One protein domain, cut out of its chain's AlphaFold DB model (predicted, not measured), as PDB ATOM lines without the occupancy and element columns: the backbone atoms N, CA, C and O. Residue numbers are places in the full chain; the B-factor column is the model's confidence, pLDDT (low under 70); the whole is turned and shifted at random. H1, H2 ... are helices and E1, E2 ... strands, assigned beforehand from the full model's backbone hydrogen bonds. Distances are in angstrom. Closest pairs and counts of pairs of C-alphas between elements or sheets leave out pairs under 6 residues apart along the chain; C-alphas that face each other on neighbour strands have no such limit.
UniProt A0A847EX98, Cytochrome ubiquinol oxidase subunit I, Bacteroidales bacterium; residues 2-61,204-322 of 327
ATOM      1  N   SER A   2     -23.118  47.361  50.261       92.94
ATOM      2  CA  SER A   2     -21.916  48.114  50.704       92.94
ATOM      3  C   SER A   2     -21.682  48.106  52.224       92.94
ATOM      4  O   SER A   2     -20.544  47.998  52.675       92.94
ATOM      5  N   TRP A   3     -22.755  48.127  53.024       96.12
ATOM      6  CA  TRP A   3     -22.676  48.004  54.487       96.12
ATOM      7  C   TRP A   3     -22.052  46.677  54.938       96.12
ATOM      8  O   TRP A   3     -21.336  46.651  55.936       96.12
ATOM      9  N   ILE A   4     -22.276  45.590  54.192       96.62
ATOM     10  CA  ILE A   4     -21.686  44.269  54.455       96.62
ATOM     11  C   ILE A   4     -20.181  44.323  54.208       96.62
ATOM     12  O   ILE A   4     -19.421  43.872  55.055       96.62
ATOM     13  N   VAL A   5     -19.747  44.925  53.094       97.31
ATOM     14  CA  VAL A   5     -18.321  45.048  52.740       97.31
ATOM     15  C   VAL A   5     -17.565  45.862  53.790       97.31
ATOM     16  O   VAL A   5     -16.550  45.399  54.308       97.31
ATOM     17  N   GLY A   6     -18.092  47.030  54.174       97.62
ATOM     18  CA  GLY A   6     -17.490  47.853  55.227       97.62
ATOM     19  C   GLY A   6     -17.448  47.134  56.579       97.62
ATOM     20  O   GLY A   6     -16.420  47.129  57.253       97.62
ATOM     21  N   SER A   7     -18.533  46.449  56.945       98.19
ATOM     22  CA  SER A   7     -18.603  45.685  58.194       98.19
ATOM     23  C   SER A   7     -17.642  44.496  58.202       98.19
ATOM     24  O   SER A   7     -16.960  44.278  59.198       98.19
ATOM     25  N   ALA A   8     -17.528  43.757  57.096       98.12
ATOM     26  CA  ALA A   8     -16.583  42.654  56.945       98.12
ATOM     27  C   ALA A   8     -15.131  43.144  57.029       98.12
ATOM     28  O   ALA A   8     -14.307  42.497  57.673       98.12
ATOM     29  N   PHE A   9     -14.830  44.312  56.452       98.00
ATOM     30  CA  PHE A   9     -13.523  44.953  56.581       98.00
ATOM     31  C   PHE A   9     -13.200  45.299  58.042       98.00
ATOM     32  O   PHE A   9     -12.184  44.844  58.570       98.00
ATOM     33  N   CYS A  10     -14.081  46.035  58.730       97.62
ATOM     34  CA  CYS A  10     -13.891  46.397  60.138       97.62
ATOM     35  C   CYS A  10     -13.776  45.162  61.047       97.62
ATOM     36  O   CYS A  10     -12.907  45.114  61.924       97.62
ATOM     37  N   LEU A  11     -14.623  44.157  60.815       97.94
ATOM     38  CA  LEU A  11     -14.609  42.881  61.521       97.94
ATOM     39  C   LEU A  11     -13.278  42.147  61.311       97.94
ATOM     40  O   LEU A  11     -12.641  41.753  62.286       97.94
ATOM     41  N   GLY A  12     -12.829  41.993  60.064       97.50
ATOM     42  CA  GLY A  12     -11.608  41.259  59.736       97.50
ATOM     43  C   GLY A  12     -10.337  41.930  60.259       97.50
ATOM     44  O   GLY A  12      -9.472  41.255  60.820       97.50
ATOM     45  N   VAL A  13     -10.238  43.262  60.167       97.31
ATOM     46  CA  VAL A  13      -9.109  44.022  60.737       97.31
ATOM     47  C   VAL A  13      -9.077  43.893  62.262       97.31
ATOM     48  O   VAL A  13      -8.027  43.621  62.847       97.31
ATOM     49  N   SER A  14     -10.232  44.013  62.916       96.56
ATOM     50  CA  SER A  14     -10.328  43.861  64.371       96.56
ATOM     51  C   SER A  14     -10.016  42.429  64.818       96.56
ATOM     52  O   SER A  14      -9.321  42.219  65.813       96.56
ATOM     53  N   ALA A  15     -10.451  41.427  64.052       96.44
ATOM     54  CA  ALA A  15     -10.108  40.032  64.297       96.44
ATOM     55  C   ALA A  15      -8.598  39.783  64.175       96.44
ATOM     56  O   ALA A  15      -8.022  39.050  64.984       96.44
ATOM     57  N   TRP A  16      -7.928  40.439  63.223       96.62
ATOM     58  CA  TRP A  16      -6.473  40.397  63.105       96.62
ATOM     59  C   TRP A  16      -5.764  40.996  64.329       96.62
ATOM     60  O   TRP A  16      -4.800  40.399  64.815       96.62
ATOM     61  N   PHE A  17      -6.252  42.113  64.882       95.69
ATOM     62  CA  PHE A  17      -5.708  42.672  66.128       95.69
ATOM     63  C   PHE A  17      -5.813  41.688  67.300       95.69
ATOM     64  O   PHE A  17      -4.814  41.455  67.989       95.69
ATOM     65  N   LEU A  18      -6.963  41.022  67.464       94.38
ATOM     66  CA  LEU A  18      -7.137  39.983  68.486       94.38
ATOM     67  C   LEU A  18      -6.210  38.777  68.258       94.38
ATOM     68  O   LEU A  18      -5.584  38.298  69.205       94.38
ATOM     69  N   LEU A  19      -6.037  38.324  67.009       95.06
ATOM     70  CA  LEU A  19      -5.083  37.257  66.660       95.06
ATOM     71  C   LEU A  19      -3.634  37.633  67.000       95.06
ATOM     72  O   LEU A  19      -2.842  36.772  67.390       95.06
ATOM     73  N   LYS A  20      -3.284  38.918  66.870       94.25
ATOM     74  CA  LYS A  20      -1.975  39.472  67.241       94.25
ATOM     75  C   LYS A  20      -1.865  39.867  68.714       94.25
ATOM     76  O   LYS A  20      -0.797  40.319  69.114       94.25
ATOM     77  N   LYS A  21      -2.910  39.643  69.519       92.38
ATOM     78  CA  LYS A  21      -2.972  39.988  70.949       92.38
ATOM     79  C   LYS A  21      -2.690  41.475  71.230       92.38
ATOM     80  O   LYS A  21      -2.023  41.798  72.207       92.38
ATOM     81  N   ARG A  22      -3.188  42.371  70.373       91.50
ATOM     82  CA  ARG A  22      -3.062  43.834  70.510       91.50
ATOM     83  C   ARG A  22      -4.423  44.517  70.412       91.50
ATOM     84  O   ARG A  22      -5.373  43.913  69.924       91.50
ATOM     85  N   GLU A  23      -4.505  45.764  70.867       90.31
ATOM     86  CA  GLU A  23      -5.700  46.620  70.759       90.31
ATOM     87  C   GLU A  23      -7.005  45.982  71.274       90.31
ATOM     88  O   GLU A  23      -8.072  46.212  70.711       90.31
ATOM     89  N   HIS A  24      -6.955  45.159  72.329       89.75
ATOM     90  CA  HIS A  24      -8.079  44.289  72.715       89.75
ATOM     91  C   HIS A  24      -9.404  45.040  72.932       89.75
ATOM     92  O   HIS A  24     -10.455  44.618  72.445       89.75
ATOM     93  N   SER A  25      -9.354  46.171  73.645       89.94
ATOM     94  CA  SER A  25     -10.531  47.004  73.935       89.94
ATOM     95  C   SER A  25     -11.133  47.598  72.659       89.94
ATOM     96  O   SER A  25     -12.340  47.499  72.439       89.94
ATOM     97  N   LEU A  26     -10.289  48.159  71.787       92.38
ATOM     98  CA  LEU A  26     -10.720  48.716  70.507       92.38
ATOM     99  C   LEU A  26     -11.292  47.624  69.600       92.38
ATOM    100  O   LEU A  26     -12.382  47.784  69.060       92.38
ATOM    101  N   ALA A  27     -10.579  46.509  69.451       93.25
ATOM    102  CA  ALA A  27     -10.965  45.425  68.561       93.25
ATOM    103  C   ALA A  27     -12.310  44.811  68.964       93.25
ATOM    104  O   ALA A  27     -13.184  44.653  68.118       93.25
ATOM    105  N   THR A  28     -12.523  44.529  70.250       91.56
ATOM    106  CA  THR A  28     -13.775  43.914  70.724       91.56
ATOM    107  C   THR A  28     -14.975  44.843  70.516       91.56
ATOM    108  O   THR A  28     -16.016  44.415  70.019       91.56
ATOM    109  N   LYS A  29     -14.822  46.145  70.801       93.69
ATOM    110  CA  LYS A  29     -15.876  47.145  70.553       93.69
ATOM    111  C   LYS A  29     -16.173  47.303  69.059       93.69
ATOM    112  O   LYS A  29     -17.336  47.311  68.663       93.69
ATOM    113  N   SER A  30     -15.131  47.373  68.231       95.81
ATOM    114  CA  SER A  30     -15.258  47.471  66.773       95.81
ATOM    115  C   SER A  30     -15.941  46.244  66.171       95.81
ATOM    116  O   SER A  30     -16.793  46.397  65.299       95.81
ATOM    117  N   ILE A  31     -15.635  45.036  66.660       96.31
ATOM    118  CA  ILE A  31     -16.294  43.799  66.220       96.31
ATOM    119  C   ILE A  31     -17.783  43.827  66.541       96.31
ATOM    120  O   ILE A  31     -18.584  43.463  65.680       96.31
ATOM    121  N   LEU A  32     -18.168  44.257  67.744       95.69
ATOM    122  CA  LEU A  32     -19.575  44.335  68.124       95.69
ATOM    123  C   LEU A  32     -20.347  45.286  67.199       95.69
ATOM    124  O   LEU A  32     -21.374  44.900  66.646       95.69
ATOM    125  N   ILE A  33     -19.819  46.494  66.973       96.88
ATOM    126  CA  ILE A  33     -20.437  47.491  66.085       96.88
ATOM    127  C   ILE A  33     -20.523  46.948  64.654       96.88
ATOM    128  O   ILE A  33     -21.605  46.930  64.068       96.88
ATOM    129  N   ALA A  34     -19.413  46.444  64.109       97.81
ATOM    130  CA  ALA A  34     -19.373  45.872  62.766       97.81
ATOM    131  C   ALA A  34     -20.349  44.696  62.611       97.81
ATOM    132  O   ALA A  34     -21.002  44.571  61.583       97.81
ATOM    133  N   SER A  35     -20.506  43.864  63.641       97.56
ATOM    134  CA  SER A  35     -21.445  42.740  63.622       97.56
ATOM    135  C   SER A  35     -22.900  43.212  63.586       97.56
ATOM    136  O   SER A  35     -23.688  42.688  62.808       97.56
ATOM    137  N   VAL A  36     -23.268  44.234  64.366       96.88
ATOM    138  CA  VAL A  36     -24.639  44.774  64.371       96.88
ATOM    139  C   VAL A  36     -24.982  45.444  63.037       96.88
ATOM    140  O   VAL A  36     -26.025  45.146  62.444       96.88
ATOM    141  N   PHE A  37     -24.102  46.314  62.532       97.44
ATOM    142  CA  PHE A  37     -24.301  46.980  61.239       97.44
ATOM    143  C   PHE A  37     -24.269  45.986  60.075       97.44
ATOM    144  O   PHE A  37     -25.123  46.044  59.188       97.44
ATOM    145  N   GLY A  38     -23.332  45.038  60.106       97.88
ATOM    146  CA  GLY A  38     -23.184  43.992  59.103       97.88
ATOM    147  C   GLY A  38     -24.393  43.067  59.050       97.88
ATOM    148  O   GLY A  38     -24.922  42.831  57.967       97.88
ATOM    149  N   PHE A  39     -24.883  42.605  60.206       97.94
ATOM    150  CA  PHE A  39     -26.087  41.779  60.294       97.94
ATOM    151  C   PHE A  39     -27.313  42.523  59.764       97.94
ATOM    152  O   PHE A  39     -28.039  41.989  58.929       97.94
ATOM    153  N   SER A  40     -27.505  43.778  60.179       97.00
ATOM    154  CA  SER A  40     -28.619  44.611  59.704       97.00
ATOM    155  C   SER A  40     -28.558  44.807  58.187       97.00
ATOM    156  O   SER A  40     -29.553  44.618  57.488       97.00
ATOM    157  N   GLY A  41     -27.373  45.118  57.653       96.62
ATOM    158  CA  GLY A  41     -27.150  45.262  56.217       96.62
ATOM    159  C   GLY A  41     -27.372  43.963  55.437       96.62
ATOM    160  O   GLY A  41     -27.971  44.000  54.362       96.62
ATOM    161  N   ALA A  42     -26.924  42.822  55.966       96.19
ATOM    162  CA  ALA A  42     -27.129  41.501  55.370       96.19
ATOM    163  C   ALA A  42     -28.610  41.106  55.361       96.19
ATOM    164  O   ALA A  42     -29.125  40.697  54.322       96.19
ATOM    165  N   PHE A  43     -29.312  41.308  56.475       95.50
ATOM    166  CA  PHE A  43     -30.735  41.011  56.605       95.50
ATOM    167  C   PHE A  43     -31.588  41.856  55.651       95.50
ATOM    168  O   PHE A  43     -32.393  41.315  54.894       95.50
ATOM    169  N   LEU A  44     -31.355  43.173  55.608       95.62
ATOM    170  CA  LEU A  44     -32.028  44.060  54.656       95.62
ATOM    171  C   LEU A  44     -31.719  43.669  53.207       95.62
ATOM    172  O   LEU A  44     -32.628  43.618  52.382       95.62
ATOM    173  N   THR A  45     -30.456  43.343  52.905       94.56
ATOM    174  CA  THR A  45     -30.059  42.909  51.558       94.56
ATOM    175  C   THR A  45     -30.803  41.632  51.155       94.56
ATOM    176  O   THR A  45     -31.308  41.578  50.038       94.56
ATOM    177  N   ALA A  46     -30.954  40.652  52.053       92.12
ATOM    178  CA  ALA A  46     -31.700  39.421  51.780       92.12
ATOM    179  C   ALA A  46     -33.180  39.691  51.444       92.12
ATOM    180  O   ALA A  46     -33.687  39.162  50.457       92.12
ATOM    181  N   ILE A  47     -33.845  40.577  52.196       90.50
ATOM    182  CA  ILE A  47     -35.241  40.971  51.929       90.50
ATOM    183  C   ILE A  47     -35.361  41.680  50.572       90.50
ATOM    184  O   ILE A  47     -36.213  41.337  49.754       90.50
ATOM    185  N   THR A  48     -34.491  42.654  50.294       93.38
ATOM    186  CA  THR A  48     -34.504  43.370  49.004       93.38
ATOM    187  C   THR A  48     -34.093  42.484  47.821       93.38
ATOM    188  O   THR A  48     -34.497  42.739  46.685       93.38
ATOM    189  N   GLY A  49     -33.320  41.427  48.086       90.44
ATOM    190  CA  GLY A  49     -32.887  40.438  47.105       90.44
ATOM    191  C   GLY A  49     -34.048  39.594  46.590       90.44
ATOM    192  O   GLY A  49     -34.191  39.453  45.381       90.44
ATOM    193  N   ASP A  50     -34.929  39.123  47.477       89.88
ATOM    194  CA  ASP A  50     -36.162  38.416  47.089       89.88
ATOM    195  C   ASP A  50     -37.069  39.297  46.208       89.88
ATOM    196  O   ASP A  50     -37.527  38.872  45.147       89.88
ATOM    197  N   GLY A  51     -37.244  40.571  46.574       90.75
ATOM    198  CA  GLY A  51     -37.975  41.531  45.738       90.75
ATOM    199  C   GLY A  51     -37.347  41.721  44.350       90.75
ATOM    200  O   GLY A  51     -38.057  41.787  43.346       90.75
ATOM    201  N   SER A  52     -36.015  41.759  44.279       90.81
ATOM    202  CA  SER A  52     -35.282  41.834  43.010       90.81
ATOM    203  C   SER A  52     -35.450  40.563  42.170       90.81
ATOM    204  O   SER A  52     -35.666  40.662  40.966       90.81
ATOM    205  N   ALA A  53     -35.407  39.378  42.787       88.38
ATOM    206  CA  ALA A  53     -35.599  38.099  42.101       88.38
ATOM    207  C   ALA A  53     -36.997  37.998  41.470       88.38
ATOM    208  O   ALA A  53     -37.122  37.616  40.306       88.38
ATOM    209  N   TYR A  54     -38.029  38.445  42.193       91.75
ATOM    210  CA  TYR A  54     -39.385  38.571  41.659       91.75
ATOM    211  C   TYR A  54     -39.430  39.492  40.428       91.75
ATOM    212  O   TYR A  54     -39.997  39.135  39.399       91.75
ATOM    213  N   GLN A  55     -38.783  40.662  40.472       92.19
ATOM    214  CA  GLN A  55     -38.741  41.563  39.311       92.19
ATOM    215  C   GLN A  55     -37.986  40.965  38.118       92.19
ATOM    216  O   GLN A  55     -38.419  41.139  36.978       92.19
ATOM    217  N   VAL A  56     -36.886  40.246  38.363       93.94
ATOM    218  CA  VAL A  56     -36.135  39.541  37.316       93.94
ATOM    219  C   VAL A  56     -37.008  38.472  36.663       93.94
ATOM    220  O   VAL A  56     -37.034  38.409  35.440       93.94
ATOM    221  N   ALA A  57     -37.790  37.708  37.427       91.94
ATOM    222  CA  ALA A  57     -38.711  36.718  36.866       91.94
ATOM    223  C   ALA A  57     -39.719  37.336  35.882       91.94
ATOM    224  O   ALA A  57     -39.964  36.781  34.814       91.94
ATOM    225  N   GLN A  58     -40.255  38.512  36.217       89.50
ATOM    226  CA  GLN A  58     -41.284  39.177  35.413       89.50
ATOM    227  C   GLN A  58     -40.725  39.961  34.219       89.50
ATOM    228  O   GLN A  58     -41.387  40.091  33.191       89.50
ATOM    229  N   ARG A  59     -39.533  40.554  34.357       90.81
ATOM    230  CA  ARG A  59     -38.962  41.480  33.356       90.81
ATOM    231  C   ARG A  59     -37.817  40.885  32.549       90.81
ATOM    232  O   ARG A  59     -37.563  41.343  31.443       90.81
ATOM    233  N   GLN A  60     -37.102  39.916  33.106       94.06
ATOM    234  CA  GLN A  60     -35.908  39.306  32.520       94.06
ATOM    235  C   GLN A  60     -35.915  37.782  32.759       94.06
ATOM    236  O   GLN A  60     -34.996  37.253  33.389       94.06
ATOM    237  N   PRO A  61     -36.924  37.042  32.261       94.50
ATOM    238  CA  PRO A  61     -37.049  35.608  32.530       94.50
ATOM    239  C   PRO A  61     -35.848  34.795  32.020       94.50
ATOM    240  O   PRO A  61     -35.454  33.828  32.663       94.50
ATOM    241  N   PRO A 204     -24.344  34.082  28.960       95.81
ATOM    242  CA  PRO A 204     -23.455  32.996  29.374       95.81
ATOM    243  C   PRO A 204     -23.956  32.260  30.632       95.81
ATOM    244  O   PRO A 204     -23.684  32.673  31.762       95.81
ATOM    245  N   VAL A 205     -24.680  31.149  30.436       96.19
ATOM    246  CA  VAL A 205     -25.422  30.443  31.496       96.19
ATOM    247  C   VAL A 205     -24.500  30.015  32.629       96.19
ATOM    248  O   VAL A 205     -24.807  30.247  33.792       96.19
ATOM    249  N   SER A 206     -23.336  29.450  32.306       95.62
ATOM    250  CA  SER A 206     -22.391  28.950  33.307       95.62
ATOM    251  C   SER A 206     -21.874  30.049  34.231       95.62
ATOM    252  O   SER A 206     -21.903  29.900  35.453       95.62
ATOM    253  N   LEU A 207     -21.447  31.175  33.661       96.81
ATOM    254  CA  LEU A 207     -20.931  32.307  34.421       96.81
ATOM    255  C   LEU A 207     -22.013  32.896  35.332       96.81
ATOM    256  O   LEU A 207     -21.751  33.133  36.512       96.81
ATOM    257  N   VAL A 208     -23.229  33.089  34.810       97.25
ATOM    258  CA  VAL A 208     -24.359  33.645  35.571       97.25
ATOM    259  C   VAL A 208     -24.798  32.689  36.681       97.25
ATOM    260  O   VAL A 208     -24.967  33.122  37.819       97.25
ATOM    261  N   PHE A 209     -24.904  31.391  36.389       97.25
ATOM    262  CA  PHE A 209     -25.253  30.360  37.364       97.25
ATOM    263  C   PHE A 209     -24.273  30.345  38.542       97.25
ATOM    264  O   PHE A 209     -24.679  30.509  39.694       97.25
ATOM    265  N   TYR A 210     -22.969  30.199  38.281       97.25
ATOM    266  CA  TYR A 210     -21.986  30.072  39.359       97.25
ATOM    267  C   TYR A 210     -21.863  31.352  40.185       97.25
ATOM    268  O   TYR A 210     -21.797  31.280  41.411       97.25
ATOM    269  N   THR A 211     -21.874  32.523  39.547       97.56
ATOM    270  CA  THR A 211     -21.796  33.798  40.277       97.56
ATOM    271  C   THR A 211     -23.051  34.069  41.105       97.56
ATOM    272  O   THR A 211     -22.932  34.541  42.235       97.56
ATOM    273  N   PHE A 212     -24.237  33.679  40.627       96.75
ATOM    274  CA  PHE A 212     -25.471  33.744  41.414       96.75
ATOM    275  C   PHE A 212     -25.390  32.870  42.669       96.75
ATOM    276  O   PHE A 212     -25.624  33.359  43.776       96.75
ATOM    277  N   HIS A 213     -24.964  31.614  42.528       96.62
ATOM    278  CA  HIS A 213     -24.847  30.700  43.664       96.62
ATOM    279  C   HIS A 213     -23.770  31.154  44.657       96.62
ATOM    280  O   HIS A 213     -24.016  31.162  45.863       96.62
ATOM    281  N   ILE A 214     -22.603  31.603  44.177       97.06
ATOM    282  CA  ILE A 214     -21.540  32.166  45.028       97.06
ATOM    283  C   ILE A 214     -22.066  33.371  45.814       97.06
ATOM    284  O   ILE A 214     -21.854  33.449  47.024       97.06
ATOM    285  N   MET A 215     -22.780  34.288  45.154       96.12
ATOM    286  CA  MET A 215     -23.371  35.462  45.797       96.12
ATOM    287  C   MET A 215     -24.352  35.064  46.905       96.12
ATOM    288  O   MET A 215     -24.258  35.582  48.017       96.12
ATOM    289  N   VAL A 216     -25.283  34.147  46.629       94.38
ATOM    290  CA  VAL A 216     -26.300  33.726  47.606       94.38
ATOM    291  C   VAL A 216     -25.655  33.005  48.793       94.38
ATOM    292  O   VAL A 216     -25.930  33.355  49.944       94.38
ATOM    293  N   ILE A 217     -24.742  32.062  48.537       95.69
ATOM    294  CA  ILE A 217     -24.018  31.318  49.579       95.69
ATOM    295  C   ILE A 217     -23.227  32.277  50.473       95.69
ATOM    296  O   ILE A 217     -23.325  32.198  51.700       95.69
ATOM    297  N   LEU A 218     -22.475  33.211  49.880       96.94
ATOM    298  CA  LEU A 218     -21.708  34.192  50.646       96.94
ATOM    299  C   LEU A 218     -22.614  35.175  51.398       96.94
ATOM    300  O   LEU A 218     -22.298  35.545  52.527       96.94
ATOM    301  N   GLY A 219     -23.767  35.545  50.835       95.75
ATOM    302  CA  GLY A 219     -24.770  36.369  51.510       95.75
ATOM    303  C   GLY A 219     -25.267  35.736  52.814       95.75
ATOM    304  O   GLY A 219     -25.228  36.377  53.870       95.75
ATOM    305  N   PHE A 220     -25.659  34.458  52.772       95.44
ATOM    306  CA  PHE A 220     -26.054  33.713  53.974       95.44
ATOM    307  C   PHE A 220     -24.879  33.468  54.928       95.44
ATOM    308  O   PHE A 220     -25.049  33.563  56.147       95.44
ATOM    309  N   PHE A 221     -23.678  33.221  54.399       97.44
ATOM    310  CA  PHE A 221     -22.460  33.125  55.202       97.44
ATOM    311  C   PHE A 221     -22.210  34.406  56.009       97.44
ATOM    312  O   PHE A 221     -21.973  34.313  57.211       97.44
ATOM    313  N   PHE A 222     -22.317  35.597  55.407       98.06
ATOM    314  CA  PHE A 222     -22.128  36.861  56.128       98.06
ATOM    315  C   PHE A 222     -23.219  37.115  57.165       98.06
ATOM    316  O   PHE A 222     -22.910  37.577  58.263       98.06
ATOM    317  N   LEU A 223     -24.472  36.768  56.858       96.88
ATOM    318  CA  LEU A 223     -25.567  36.853  57.824       96.88
ATOM    319  C   LEU A 223     -25.257  36.020  59.083       96.88
ATOM    320  O   LEU A 223     -25.371  36.522  60.202       96.88
ATOM    321  N   GLY A 224     -24.804  34.776  58.899       97.50
ATOM    322  CA  GLY A 224     -24.403  33.891  59.993       97.50
ATOM    323  C   GLY A 224     -23.131  34.349  60.711       97.50
ATOM    324  O   GLY A 224     -23.078  34.321  61.941       97.50
ATOM    325  N   LEU A 225     -22.125  34.814  59.963       97.62
ATOM    326  CA  LEU A 225     -20.859  35.299  60.509       97.62
ATOM    327  C   LEU A 225     -21.095  36.470  61.463       97.62
ATOM    328  O   LEU A 225     -20.656  36.399  62.606       97.62
ATOM    329  N   PHE A 226     -21.827  37.502  61.030       98.06
ATOM    330  CA  PHE A 226     -22.103  38.672  61.865       98.06
ATOM    331  C   PHE A 226     -22.963  38.338  63.084       98.06
ATOM    332  O   PHE A 226     -22.716  38.865  64.169       98.06
ATOM    333  N   LEU A 227     -23.940  37.439  62.938       97.12
ATOM    334  CA  LEU A 227     -24.742  36.982  64.069       97.12
ATOM    335  C   LEU A 227     -23.863  36.288  65.122       97.12
ATOM    336  O   LEU A 227     -23.934  36.613  66.308       97.12
ATOM    337  N   LEU A 228     -23.001  35.364  64.688       96.44
ATOM    338  CA  LEU A 228     -22.127  34.599  65.574       96.44
ATOM    339  C   LEU A 228     -21.049  35.474  66.224       96.44
ATOM    340  O   LEU A 228     -20.831  35.375  67.434       96.44
ATOM    341  N   THR A 229     -20.380  36.341  65.455       95.94
ATOM    342  CA  THR A 229     -19.346  37.239  65.993       95.94
ATOM    343  C   THR A 229     -19.947  38.278  66.925       95.94
ATOM    344  O   THR A 229     -19.372  38.528  67.982       95.94
ATOM    345  N   GLY A 230     -21.125  38.821  66.606       94.81
ATOM    346  CA  GLY A 230     -21.848  39.742  67.481       94.81
ATOM    347  C   GLY A 230     -22.236  39.086  68.804       94.81
ATOM    348  O   GLY A 230     -21.967  39.636  69.871       94.81
ATOM    349  N   TRP A 231     -22.782  37.868  68.751       94.94
ATOM    350  CA  TRP A 231     -23.169  37.115  69.946       94.94
ATOM    351  C   TRP A 231     -21.974  36.747  70.839       94.94
ATOM    352  O   TRP A 231     -22.017  36.966  72.051       94.94
ATOM    353  N   LEU A 232     -20.882  36.233  70.264       94.00
ATOM    354  CA  LEU A 232     -19.670  35.890  71.023       94.00
ATOM    355  C   LEU A 232     -18.927  37.122  71.545       94.00
ATOM    356  O   LEU A 232     -18.276  37.036  72.586       94.00
ATOM    357  N   SER A 233     -19.010  38.249  70.832       91.81
ATOM    358  CA  SER A 233     -18.449  39.523  71.278       91.81
ATOM    359  C   SER A 233     -19.249  40.108  72.438       91.81
ATOM    360  O   SER A 233     -18.653  40.659  73.355       91.81
ATOM    361  N   TRP A 234     -20.577  39.960  72.441       89.62
ATOM    362  CA  TRP A 234     -21.420  40.380  73.564       89.62
ATOM    363  C   TRP A 234     -21.153  39.564  74.839       89.62
ATOM    364  O   TRP A 234     -21.222  40.100  75.941       89.62
ATOM    365  N   LYS A 235     -20.786  38.286  74.694       90.06
ATOM    366  CA  LYS A 235     -20.369  37.409  75.803       90.06
ATOM    367  C   LYS A 235     -18.903  37.563  76.223       90.06
ATOM    368  O   LYS A 235     -18.467  36.851  77.120       90.06
ATOM    369  N   ASP A 236     -18.140  38.420  75.545       85.62
ATOM    370  CA  ASP A 236     -16.696  38.606  75.735       85.62
ATOM    371  C   ASP A 236     -15.855  37.310  75.617       85.62
ATOM    372  O   ASP A 236     -14.740  37.206  76.116       85.62
ATOM    373  N   THR A 237     -16.363  36.289  74.916       89.00
ATOM    374  CA  THR A 237     -15.669  34.994  74.724       89.00
ATOM    375  C   THR A 237     -14.995  34.862  73.359       89.00
ATOM    376  O   THR A 237     -14.322  33.867  73.084       89.00
ATOM    377  N   LEU A 238     -15.170  35.845  72.469       86.38
ATOM    378  CA  LEU A 238     -14.700  35.772  71.082       86.38
ATOM    379  C   LEU A 238     -13.175  35.604  70.966       86.38
ATOM    380  O   LEU A 238     -12.703  34.872  70.098       86.38
ATOM    381  N   HIS A 239     -12.406  36.216  71.872       83.44
ATOM    382  CA  HIS A 239     -10.939  36.139  71.890       83.44
ATOM    383  C   HIS A 239     -10.402  34.702  72.060       83.44
ATOM    384  O   HIS A 239      -9.265  34.412  71.680       83.44
ATOM    385  N   GLN A 240     -11.215  33.786  72.595       86.88
ATOM    386  CA  GLN A 240     -10.858  32.377  72.792       86.88
ATOM    387  C   GLN A 240     -10.998  31.563  71.494       86.88
ATOM    388  O   GLN A 240     -10.303  30.566  71.296       86.88
ATOM    389  N   GLN A 241     -11.851  32.007  70.565       92.75
ATOM    390  CA  GLN A 241     -12.229  31.273  69.355       92.75
ATOM    391  C   GLN A 241     -11.367  31.679  68.152       92.75
ATOM    392  O   GLN A 241     -11.827  32.319  67.207       92.75
ATOM    393  N   ARG A 242     -10.086  31.282  68.159       93.38
ATOM    394  CA  ARG A 242      -9.120  31.664  67.104       93.38
ATOM    395  C   ARG A 242      -9.548  31.290  65.684       93.38
ATOM    396  O   ARG A 242      -9.233  32.026  64.755       93.38
ATOM    397  N   TRP A 243     -10.241  30.166  65.509       95.56
ATOM    398  CA  TRP A 243     -10.731  29.724  64.199       95.56
ATOM    399  C   TRP A 243     -11.707  30.744  63.595       95.56
ATOM    400  O   TRP A 243     -11.595  31.084  62.420       95.56
ATOM    401  N   LEU A 244     -12.595  31.308  64.418       95.25
ATOM    402  CA  LEU A 244     -13.580  32.289  63.978       95.25
ATOM    403  C   LEU A 244     -12.922  33.625  63.625       95.25
ATOM    404  O   LEU A 244     -13.323  34.265  62.659       95.25
ATOM    405  N   LEU A 245     -11.869  34.018  64.346       95.88
ATOM    406  CA  LEU A 245     -11.083  35.208  64.005       95.88
ATOM    407  C   LEU A 245     -10.390  35.068  62.639       95.88
ATOM    408  O   LEU A 245     -10.326  36.033  61.879       95.88
ATOM    409  N   TRP A 246      -9.904  33.870  62.296       97.06
ATOM    410  CA  TRP A 246      -9.358  33.598  60.962       97.06
ATOM    411  C   TRP A 246     -10.430  33.638  59.873       97.06
ATOM    412  O   TRP A 246     -10.188  34.224  58.820       97.06
ATOM    413  N   ILE A 247     -11.613  33.072  60.124       97.31
ATOM    414  CA  ILE A 247     -12.751  33.169  59.196       97.31
ATOM    415  C   ILE A 247     -13.141  34.633  58.983       97.31
ATOM    416  O   ILE A 247     -13.337  35.056  57.850       97.31
ATOM    417  N   ALA A 248     -13.199  35.420  60.054       96.88
ATOM    418  CA  ALA A 248     -13.520  36.839  59.999       96.88
ATOM    419  C   ALA A 248     -12.491  37.635  59.173       96.88
ATOM    420  O   ALA A 248     -12.866  38.501  58.387       96.88
ATOM    421  N   LEU A 249     -11.200  37.297  59.291       96.88
ATOM    422  CA  LEU A 249     -10.131  37.880  58.477       96.88
ATOM    423  C   LEU A 249     -10.269  37.519  56.988       96.88
ATOM    424  O   LEU A 249     -10.185  38.400  56.133       96.88
ATOM    425  N   TRP A 250     -10.529  36.248  56.666       97.25
ATOM    426  CA  TRP A 250     -10.827  35.818  55.292       97.25
ATOM    427  C   TRP A 250     -12.173  36.343  54.777       97.25
ATOM    428  O   TRP A 250     -12.392  36.400  53.568       97.25
ATOM    429  N   GLY A 251     -13.043  36.817  55.668       97.19
ATOM    430  CA  GLY A 251     -14.267  37.530  55.327       97.19
ATOM    431  C   GLY A 251     -14.023  38.794  54.499       97.19
ATOM    432  O   GLY A 251     -14.887  39.158  53.708       97.19
ATOM    433  N   ILE A 252     -12.848  39.432  54.604       97.12
ATOM    434  CA  ILE A 252     -12.525  40.643  53.831       97.12
ATOM    435  C   ILE A 252     -12.542  40.372  52.314       97.12
ATOM    436  O   ILE A 252     -13.363  40.976  51.622       97.12
ATOM    437  N   PRO A 253     -11.694  39.479  51.757       96.88
ATOM    438  CA  PRO A 253     -11.736  39.179  50.325       96.88
ATOM    439  C   PRO A 253     -13.054  38.518  49.901       96.88
ATOM    440  O   PRO A 253     -13.542  38.788  48.807       96.88
ATOM    441  N   LEU A 254     -13.674  37.704  50.764       97.69
ATOM    442  CA  LEU A 254     -14.961  37.071  50.456       97.69
ATOM    443  C   LEU A 254     -16.094  38.092  50.272       97.69
ATOM    444  O   LEU A 254     -16.963  37.885  49.430       97.69
ATOM    445  N   ALA A 255     -16.083  39.208  51.008       97.38
ATOM    446  CA  ALA A 255     -17.101  40.248  50.863       97.38
ATOM    447  C   ALA A 255     -17.007  40.935  49.494       97.38
ATOM    448  O   ALA A 255     -18.034  41.197  48.864       97.38
ATOM    449  N   TRP A 256     -15.782  41.161  49.008       96.31
ATOM    450  CA  TRP A 256     -15.540  41.667  47.657       96.31
ATOM    451  C   TRP A 256     -15.975  40.662  46.592       96.31
ATOM    452  O   TRP A 256     -16.739  41.031  45.708       96.31
ATOM    453  N   ILE A 257     -15.601  39.384  46.719       97.81
ATOM    454  CA  ILE A 257     -16.032  38.329  45.783       97.81
ATOM    455  C   ILE A 257     -17.562  38.239  45.716       97.81
ATOM    456  O   ILE A 257     -18.124  38.147  44.626       97.81
ATOM    457  N   CYS A 258     -18.248  38.303  46.859       97.19
ATOM    458  CA  CYS A 258     -19.710  38.319  46.914       97.19
ATOM    459  C   CYS A 258     -20.301  39.530  46.175       97.19
ATOM    460  O   CYS A 258     -21.282  39.384  45.447       97.19
ATOM    461  N   SER A 259     -19.711  40.715  46.362       96.44
ATOM    462  CA  SER A 259     -20.155  41.954  45.716       96.44
ATOM    463  C   SER A 259     -19.962  41.905  44.198       96.44
ATOM    464  O   SER A 259     -20.907  42.170  43.457       96.44
ATOM    465  N   GLU A 260     -18.775  41.509  43.733       97.19
ATOM    466  CA  GLU A 260     -18.471  41.381  42.302       97.19
ATOM    467  C   GLU A 260     -19.329  40.303  41.635       97.19
ATOM    468  O   GLU A 260     -19.844  40.509  40.539       97.19
ATOM    469  N   SER A 261     -19.575  39.182  42.321       97.69
ATOM    470  CA  SER A 261     -20.475  38.137  41.820       97.69
ATOM    471  C   SER A 261     -21.885  38.683  41.577       97.69
ATOM    472  O   SER A 261     -22.481  38.396  40.544       97.69
ATOM    473  N   GLY A 262     -22.403  39.530  42.476       96.00
ATOM    474  CA  GLY A 262     -23.698  40.184  42.283       96.00
ATOM    475  C   GLY A 262     -23.736  41.129  41.078       96.00
ATOM    476  O   GLY A 262     -24.724  41.132  40.342       96.00
ATOM    477  N   TRP A 263     -22.660  41.878  40.826       97.06
ATOM    478  CA  TRP A 263     -22.537  42.721  39.631       97.06
ATOM    479  C   TRP A 263     -22.444  41.905  38.344       97.06
ATOM    480  O   TRP A 263     -23.110  42.241  37.367       97.06
ATOM    481  N   ILE A 264     -21.692  40.801  38.345       97.81
ATOM    482  CA  ILE A 264     -21.620  39.891  37.195       97.81
ATOM    483  C   ILE A 264     -23.011  39.338  36.881       97.81
ATOM    484  O   ILE A 264     -23.457  39.416  35.740       97.81
ATOM    485  N   VAL A 265     -23.744  38.859  37.885       96.75
ATOM    486  CA  VAL A 265     -25.127  38.400  37.711       96.75
ATOM    487  C   VAL A 265     -26.016  39.516  37.162       96.75
ATOM    488  O   VAL A 265     -26.818  39.281  36.257       96.75
ATOM    489  N   ALA A 266     -25.885  40.737  37.688       94.94
ATOM    490  CA  ALA A 266     -26.692  41.874  37.271       94.94
ATOM    491  C   ALA A 266     -26.457  42.256  35.800       94.94
ATOM    492  O   ALA A 266     -27.432  42.370  35.051       94.94
ATOM    493  N   GLU A 267     -25.191  42.400  35.403       95.44
ATOM    494  CA  GLU A 267     -24.770  42.937  34.106       95.44
ATOM    495  C   GLU A 267     -24.628  41.855  33.032       95.44
ATOM    496  O   GLU A 267     -25.184  41.986  31.942       95.44
ATOM    497  N   VAL A 268     -23.929  40.756  33.330       96.75
ATOM    498  CA  VAL A 268     -23.728  39.658  32.369       96.75
ATOM    499  C   VAL A 268     -25.022  38.888  32.153       96.75
ATOM    500  O   VAL A 268     -25.334  38.532  31.023       96.75
ATOM    501  N   GLY A 269     -25.834  38.711  33.196       95.44
ATOM    502  CA  GLY A 269     -27.157  38.099  33.061       95.44
ATOM    503  C   GLY A 269     -28.137  38.910  32.208       95.44
ATOM    504  O   GLY A 269     -29.151  38.368  31.786       95.44
ATOM    505  N   ARG A 270     -27.855  40.197  31.951       94.88
ATOM    506  CA  ARG A 270     -28.651  41.049  31.054       94.88
ATOM    507  C   ARG A 270     -28.195  40.952  29.593       94.88
ATOM    508  O   ARG A 270     -28.925  41.407  28.720       94.88
ATOM    509  N   GLN A 271     -27.022  40.384  29.302       95.62
ATOM    510  CA  GLN A 271     -26.573  40.205  27.917       95.62
ATOM    511  C   GLN A 271     -27.633  39.433  27.106       95.62
ATOM    512  O   GLN A 271     -28.246  38.512  27.649       95.62
ATOM    513  N   PRO A 272     -27.890  39.820  25.844       95.56
ATOM    514  CA  PRO A 272     -27.158  40.804  25.037       95.56
ATOM    515  C   PRO A 272     -27.659  42.256  25.177       95.56
ATOM    516  O   PRO A 272     -27.383  43.081  24.314       95.56
ATOM    517  N   TRP A 273     -28.425  42.611  26.209       95.31
ATOM    518  CA  TRP A 273     -29.129  43.895  26.280       95.31
ATOM    519  C   TRP A 273     -28.371  44.982  27.059       95.31
ATOM    520  O   TRP A 273     -27.925  44.778  28.190       95.31
ATOM    521  N   VAL A 274     -28.312  46.190  26.487       93.69
ATOM    522  CA  VAL A 274     -28.022  47.438  27.221       93.69
ATOM    523  C   VAL A 274     -29.322  47.983  27.806       93.69
ATOM    524  O   VAL A 274     -29.428  48.212  29.011       93.69
ATOM    525  N   ILE A 275     -30.332  48.124  26.945       92.50
ATOM    526  CA  ILE A 275     -31.719  48.411  27.314       92.50
ATOM    527  C   ILE A 275     -32.533  47.192  26.896       92.50
ATOM    528  O   ILE A 275     -32.532  46.834  25.717       92.50
ATOM    529  N   GLN A 276     -33.194  46.561  27.868       92.56
ATOM    530  CA  GLN A 276     -33.960  45.330  27.670       92.56
ATOM    531  C   GLN A 276     -34.893  45.447  26.457       92.56
ATOM    532  O   GLN A 276     -35.613  46.436  26.350       92.56
ATOM    533  N   ASP A 277     -34.843  44.460  25.556       91.81
ATOM    534  CA  ASP A 277     -35.663  44.316  24.337       91.81
ATOM    535  C   ASP A 277     -35.522  45.421  23.264       91.81
ATOM    536  O   ASP A 277     -35.992  45.258  22.136       91.81
ATOM    537  N   ILE A 278     -34.837  46.530  23.570       92.69
ATOM    538  CA  ILE A 278     -34.763  47.722  22.708       92.69
ATOM    539  C   ILE A 278     -33.368  47.946  22.131       92.69
ATOM    540  O   ILE A 278     -33.238  48.240  20.945       92.69
ATOM    541  N   MET A 279     -32.317  47.844  22.945       93.31
ATOM    542  CA  MET A 279     -30.955  48.165  22.516       93.31
ATOM    543  C   MET A 279     -29.994  47.053  22.931       93.31
ATOM    544  O   MET A 279     -29.623  46.989  24.109       93.31
ATOM    545  N   PRO A 280     -29.582  46.183  21.993       94.62
ATOM    546  CA  PRO A 280     -28.556  45.192  22.268       94.62
ATOM    547  C   PRO A 280     -27.154  45.811  22.265       94.62
ATOM    548  O   PRO A 280     -26.906  46.851  21.652       94.62
ATOM    549  N   THR A 281     -26.215  45.146  22.933       92.62
ATOM    550  CA  THR A 281     -24.812  45.555  23.061       92.62
ATOM    551  C   THR A 281     -24.126  45.657  21.708       92.62
ATOM    552  O   THR A 281     -23.401  46.623  21.490       92.62
ATOM    553  N   TYR A 282     -24.436  44.761  20.767       86.06
ATOM    554  CA  TYR A 282     -23.939  44.804  19.386       86.06
ATOM    555  C   TYR A 282     -24.237  46.133  18.674       86.06
ATOM    556  O   TYR A 282     -23.389  46.652  17.955       86.06
ATOM    557  N   ALA A 283     -25.419  46.714  18.909       87.44
ATOM    558  CA  ALA A 283     -25.835  47.979  18.299       87.44
ATOM    559  C   ALA A 283     -25.326  49.220  19.058       87.44
ATOM    560  O   ALA A 283     -25.391  50.331  18.535       87.44
ATOM    561  N   ALA A 284     -24.834  49.049  20.290       88.69
ATOM    562  CA  ALA A 284     -24.384  50.139  21.156       88.69
ATOM    563  C   ALA A 284     -22.874  50.435  21.047       88.69
ATOM    564  O   ALA A 284     -22.396  51.422  21.612       88.69
ATOM    565  N   VAL A 285     -22.104  49.596  20.342       85.50
ATOM    566  CA  VAL A 285     -20.655  49.783  20.188       85.50
ATOM    567  C   VAL A 285     -20.358  50.986  19.291       85.50
ATOM    568  O   VAL A 285     -20.871  51.114  18.181       85.50
ATOM    569  N   SER A 286     -19.484  51.876  19.765       87.50
ATOM    570  CA  SER A 286     -18.984  53.001  18.969       87.50
ATOM    571  C   SER A 286     -18.041  52.518  17.864       87.50
ATOM    572  O   SER A 286     -17.207  51.645  18.095       87.50
ATOM    573  N   ALA A 287     -18.115  53.136  16.683       83.38
ATOM    574  CA  ALA A 287     -17.244  52.837  15.546       83.38
ATOM    575  C   ALA A 287     -15.809  53.368  15.766       83.38
ATOM    576  O   ALA A 287     -15.402  54.374  15.187       83.38
ATOM    577  N   LEU A 288     -15.053  52.709  16.645       87.50
ATOM    578  CA  LEU A 288     -13.664  53.032  16.980       87.50
ATOM    579  C   LEU A 288     -12.713  51.942  16.484       87.50
ATOM    580  O   LEU A 288     -13.085  50.780  16.338       87.50
ATOM    581  N   ASN A 289     -11.451  52.315  16.256       90.75
ATOM    582  CA  ASN A 289     -10.416  51.360  15.876       90.75
ATOM    583  C   ASN A 289     -10.138  50.384  17.048       90.75
ATOM    584  O   ASN A 289      -9.782  50.855  18.137       90.75
ATOM    585  N   PRO A 290     -10.228  49.051  16.842       91.12
ATOM    586  CA  PRO A 290      -9.959  48.053  17.881       91.12
ATOM    587  C   PRO A 290      -8.597  48.220  18.564       91.12
ATOM    588  O   PRO A 290      -8.474  48.009  19.770       91.12
ATOM    589  N   THR A 291      -7.572  48.658  17.827       93.56
ATOM    590  CA  THR A 291      -6.231  48.887  18.383       93.56
ATOM    591  C   THR A 291      -6.227  50.020  19.406       93.56
ATOM    592  O   THR A 291      -5.598  49.893  20.453       93.56
ATOM    593  N   SER A 292      -6.954  51.113  19.159       92.69
ATOM    594  CA  SER A 292      -7.053  52.229  20.109       92.69
ATOM    595  C   SER A 292      -7.752  51.807  21.403       92.69
ATOM    596  O   SER A 292      -7.324  52.187  22.496       92.69
ATOM    597  N   VAL A 293      -8.790  50.976  21.290       92.62
ATOM    598  CA  VAL A 293      -9.499  50.408  22.446       92.62
ATOM    599  C   VAL A 293      -8.570  49.494  23.247       92.62
ATOM    600  O   VAL A 293      -8.474  49.636  24.462       92.62
ATOM    601  N   LEU A 294      -7.811  48.615  22.586       94.94
ATOM    602  CA  LEU A 294      -6.863  47.726  23.264       94.94
ATOM    603  C   LEU A 294      -5.747  48.500  23.985       94.94
ATOM    604  O   LEU A 294      -5.421  48.189  25.128       94.94
ATOM    605  N   VAL A 295      -5.174  49.522  23.341       96.19
ATOM    606  CA  VAL A 295      -4.111  50.347  23.940       96.19
ATOM    607  C   VAL A 295      -4.620  51.078  25.179       96.19
ATOM    608  O   VAL A 295      -3.968  51.041  26.222       96.19
ATOM    609  N   THR A 296      -5.790  51.717  25.093       95.88
ATOM    610  CA  THR A 296      -6.390  52.415  26.242       95.88
ATOM    611  C   THR A 296      -6.765  51.445  27.361       95.88
ATOM    612  O   THR A 296      -6.492  51.736  28.524       95.88
ATOM    613  N   PHE A 297      -7.292  50.264  27.027       96.19
ATOM    614  CA  PHE A 297      -7.568  49.202  27.991       96.19
ATOM    615  C   PHE A 297      -6.307  48.772  28.753       96.19
ATOM    616  O   PHE A 297      -6.315  48.776  29.982       96.19
ATOM    617  N   ILE A 298      -5.209  48.458  28.053       97.69
ATOM    618  CA  ILE A 298      -3.943  48.057  28.691       97.69
ATOM    619  C   ILE A 298      -3.394  49.193  29.560       97.69
ATOM    620  O   ILE A 298      -2.955  48.949  30.682       97.69
ATOM    621  N   LEU A 299      -3.452  50.438  29.075       97.81
ATOM    622  CA  LEU A 299      -3.006  51.609  29.826       97.81
ATOM    623  C   LEU A 299      -3.763  51.745  31.153       97.81
ATOM    624  O   LEU A 299      -3.131  51.864  32.204       97.81
ATOM    625  N   PHE A 300      -5.099  51.685  31.126       97.81
ATOM    626  CA  PHE A 300      -5.908  51.762  32.344       97.81
ATOM    627  C   PHE A 300      -5.721  50.537  33.242       97.81
ATOM    628  O   PHE A 300      -5.640  50.697  34.458       97.81
ATOM    629  N   ALA A 301      -5.583  49.337  32.674       97.56
ATOM    630  CA  ALA A 301      -5.328  48.121  33.441       97.56
ATOM    631  C   ALA A 301      -4.011  48.218  34.226       97.56
ATOM    632  O   ALA A 301      -3.987  47.934  35.426       97.56
ATOM    633  N   VAL A 302      -2.929  48.681  33.591       98.25
ATOM    634  CA  VAL A 302      -1.637  48.899  34.261       98.25
ATOM    635  C   VAL A 302      -1.760  49.988  35.325       98.25
ATOM    636  O   VAL A 302      -1.359  49.766  36.468       98.25
ATOM    637  N   LEU A 303      -2.351  51.137  34.983       98.19
ATOM    638  CA  LEU A 303      -2.526  52.256  35.910       98.19
ATOM    639  C   LEU A 303      -3.305  51.840  37.166       98.19
ATOM    640  O   LEU A 303      -2.835  52.053  38.283       98.19
ATOM    641  N   PHE A 304      -4.469  51.211  36.999       97.81
ATOM    642  CA  PHE A 304      -5.305  50.774  38.117       97.81
ATOM    643  C   PHE A 304      -4.663  49.647  38.923       97.81
ATOM    644  O   PHE A 304      -4.813  49.628  40.140       97.81
ATOM    645  N   THR A 305      -3.876  48.770  38.295       97.81
ATOM    646  CA  THR A 305      -3.111  47.745  39.022       97.81
ATOM    647  C   THR A 305      -2.048  48.375  39.924       97.81
ATOM    648  O   THR A 305      -1.924  47.994  41.086       97.81
ATOM    649  N   VAL A 306      -1.307  49.375  39.430       98.12
ATOM    650  CA  VAL A 306      -0.304  50.096  40.234       98.12
ATOM    651  C   VAL A 306      -0.965  50.824  41.404       98.12
ATOM    652  O   VAL A 306      -0.490  50.716  42.537       98.12
ATOM    653  N   LEU A 307      -2.078  51.522  41.151       98.12
ATOM    654  CA  LEU A 307      -2.833  52.210  42.199       98.12
ATOM    655  C   LEU A 307      -3.374  51.230  43.246       98.12
ATOM    656  O   LEU A 307      -3.242  51.492  44.437       98.12
ATOM    657  N   LEU A 308      -3.900  50.077  42.828       96.62
ATOM    658  CA  LEU A 308      -4.397  49.047  43.739       96.62
ATOM    659  C   LEU A 308      -3.285  48.488  44.638       96.62
ATOM    660  O   LEU A 308      -3.484  48.343  45.844       96.62
ATOM    661  N   ILE A 309      -2.103  48.204  44.080       97.56
ATOM    662  CA  ILE A 309      -0.946  47.728  44.856       97.56
ATOM    663  C   ILE A 309      -0.508  48.787  45.873       97.56
ATOM    664  O   ILE A 309      -0.251  48.454  47.035       97.56
ATOM    665  N   ALA A 310      -0.435  50.054  45.456       97.69
ATOM    666  CA  ALA A 310      -0.078  51.158  46.340       97.69
ATOM    667  C   ALA A 310      -1.096  51.318  47.481       97.69
ATOM    668  O   ALA A 310      -0.698  51.374  48.646       97.69
ATOM    669  N   GLU A 311      -2.390  51.308  47.164       96.56
ATOM    670  CA  GLU A 311      -3.484  51.457  48.126       96.56
ATOM    671  C   GLU A 311      -3.497  50.316  49.150       96.56
ATOM    672  O   GLU A 311      -3.476  50.560  50.358       96.56
ATOM    673  N   ILE A 312      -3.418  49.057  48.699       95.94
ATOM    674  CA  ILE A 312      -3.320  47.896  49.597       95.94
ATOM    675  C   ILE A 312      -2.066  48.009  50.476       95.94
ATOM    676  O   ILE A 312      -2.127  47.743  51.679       95.94
ATOM    677  N   GLY A 313      -0.935  48.438  49.911       96.81
ATOM    678  CA  GLY A 313       0.303  48.662  50.656       96.81
ATOM    679  C   GLY A 313       0.150  49.707  51.766       96.81
ATOM    680  O   GLY A 313       0.586  49.475  52.898       96.81
ATOM    681  N   ILE A 314      -0.508  50.830  51.468       96.69
ATOM    682  CA  ILE A 314      -0.791  51.899  52.431       96.69
ATOM    683  C   ILE A 314      -1.745  51.396  53.515       96.69
ATOM    684  O   ILE A 314      -1.425  51.520  54.700       96.69
ATOM    685  N   ILE A 315      -2.859  50.764  53.140       95.75
ATOM    686  CA  ILE A 315      -3.852  50.221  54.076       95.75
ATOM    687  C   ILE A 315      -3.197  49.224  55.039       95.75
ATOM    688  O   ILE A 315      -3.329  49.356  56.256       95.75
ATOM    689  N   LEU A 316      -2.420  48.264  54.527       95.44
ATOM    690  CA  LEU A 316      -1.724  47.282  55.363       95.44
ATOM    691  C   LEU A 316      -0.687  47.933  56.282       95.44
ATOM    692  O   LEU A 316      -0.531  47.503  57.427       95.44
ATOM    693  N   LYS A 317       0.017  48.971  55.814       95.06
ATOM    694  CA  LYS A 317       0.960  49.734  56.641       95.06
ATOM    695  C   LYS A 317       0.242  50.453  57.785       95.06
ATOM    696  O   LYS A 317       0.721  50.382  58.916       95.06
ATOM    697  N   GLN A 318      -0.905  51.080  57.524       94.12
ATOM    698  CA  GLN A 318      -1.688  51.767  58.557       94.12
ATOM    699  C   GLN A 318      -2.313  50.790  59.559       94.12
ATOM    700  O   GLN A 318      -2.196  50.999  60.763       94.12
ATOM    701  N   ILE A 319      -2.868  49.665  59.094       93.69
ATOM    702  CA  ILE A 319      -3.378  48.603  59.976       93.69
ATOM    703  C   ILE A 319      -2.263  48.070  60.887       93.69
ATOM    704  O   ILE A 319      -2.481  47.845  62.076       93.69
ATOM    705  N   ARG A 320      -1.044  47.888  60.358       91.69
ATOM    706  CA  ARG A 320       0.108  47.446  61.161       91.69
ATOM    707  C   ARG A 320       0.556  48.485  62.183       91.69
ATOM    708  O   ARG A 320       0.971  48.078  63.266       91.69
ATOM    709  N   LYS A 321       0.489  49.780  61.863       91.19
ATOM    710  CA  LYS A 321       0.771  50.853  62.826       91.19
ATOM    711  C   LYS A 321      -0.252  50.808  63.967       91.19
ATOM    712  O   LYS A 321       0.138  50.691  65.124       91.19
ATOM    713  N   GLY A 322      -1.536  50.701  63.632       85.56
ATOM    714  CA  GLY A 322      -2.639  50.787  64.593       85.56
ATOM    715  C   GLY A 322      -2.958  52.237  64.971       85.56
ATOM    716  O   GLY A 322      -2.358  53.154  64.404       85.56
TER     717      GLY A 322
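Overview. This is residues 2 to 61 and 204 to 322 of the 327 residues of the protein "Cytochrome ubiquinol oxidase subunit I" of Bacteroidales bacterium (UniProt A0A847EX98). Four long helices, H1 to H4, make an up-and-down bundle, each running against the one before it, and a fifth long helix, H6, stands off from one side of it across an open gap. The small end piece of E1 and H5 lies past one end of the bundle and leads into H6, which comes near H1 again with its last turns; residues 285 to 315 stand free. The printed part has 179 residues, with six named helices and one named strand in the order H1, H2, H3, H4, E1, H5, H6, and is mostly helix. It is loose, with a radius of gyration of the C-alphas of 20.3 A, and only just flat, spanning 60 by 40 by 22 A.

Arrangement. The longest helix by residues, H2, residues 24 to 59, touches H1, residues 2 to 19, at a shallow tilt of 30 degrees, opposite ways, closest at the C-alphas of Ser 14 and Ala 27, 4.5 A apart; the two are a helical hairpin. H2 touches H3, residues 205 to 234, opposite ways at 34.6 degrees, shallow but only just, with the C-alphas of Ser 35 and Phe 226 closest at 4.5 A. H3 and H4, residues 242 to 268, are a second helical hairpin, touching at 34 degrees, only just shallow, with the C-alphas of Met 215 and Cys 258 closest at 4.8 A. H4 touches H1 at a shallow tilt of 21 degrees, opposite ways, with the C-alphas of Gly 12 and Leu 249 closest at 3.9 A. H2 and H4 are apart. H6, residues 290 to 321, is close to H1 but not clearly touching: their closest C-alphas, Val 13 and Ile 319, are 7.4 A apart. E1, residues 273 to 275, pairs with no named strand, but pairs antiparallel with residues 279 to 280. Every O i to N i+4 pair is within hydrogen-bond range in H1, H2, H3 and H6, and 20 of 23 are in H4; H5, residues 281 to 284, is too short for such a pair.

Along the chain. H2 is 50.1 A long, from C-alpha 24 at (-8.079, 44.289, 72.715) to C-alpha 59 at (-38.962, 41.480, 33.356). H6 measures 46.3 A and ends with C-alpha 321 at (0.771, 50.853, 62.826). H3 measures 43.4 A, H4 38.5 A and H1 25.6 A; E1 and H5 are short. H4 has a kink of 40 degrees near residue 252.

Size, cuts and confidence. The C-alphas farthest apart, of Lys 235 and Asn 289, are 62.3 A apart. Residues 62 to 203 are not printed, and C-alphas 61 and 204 are 14.2 A apart across the cut. Of the links printed whole, none is long. No printed residue has a pLDDT under 70.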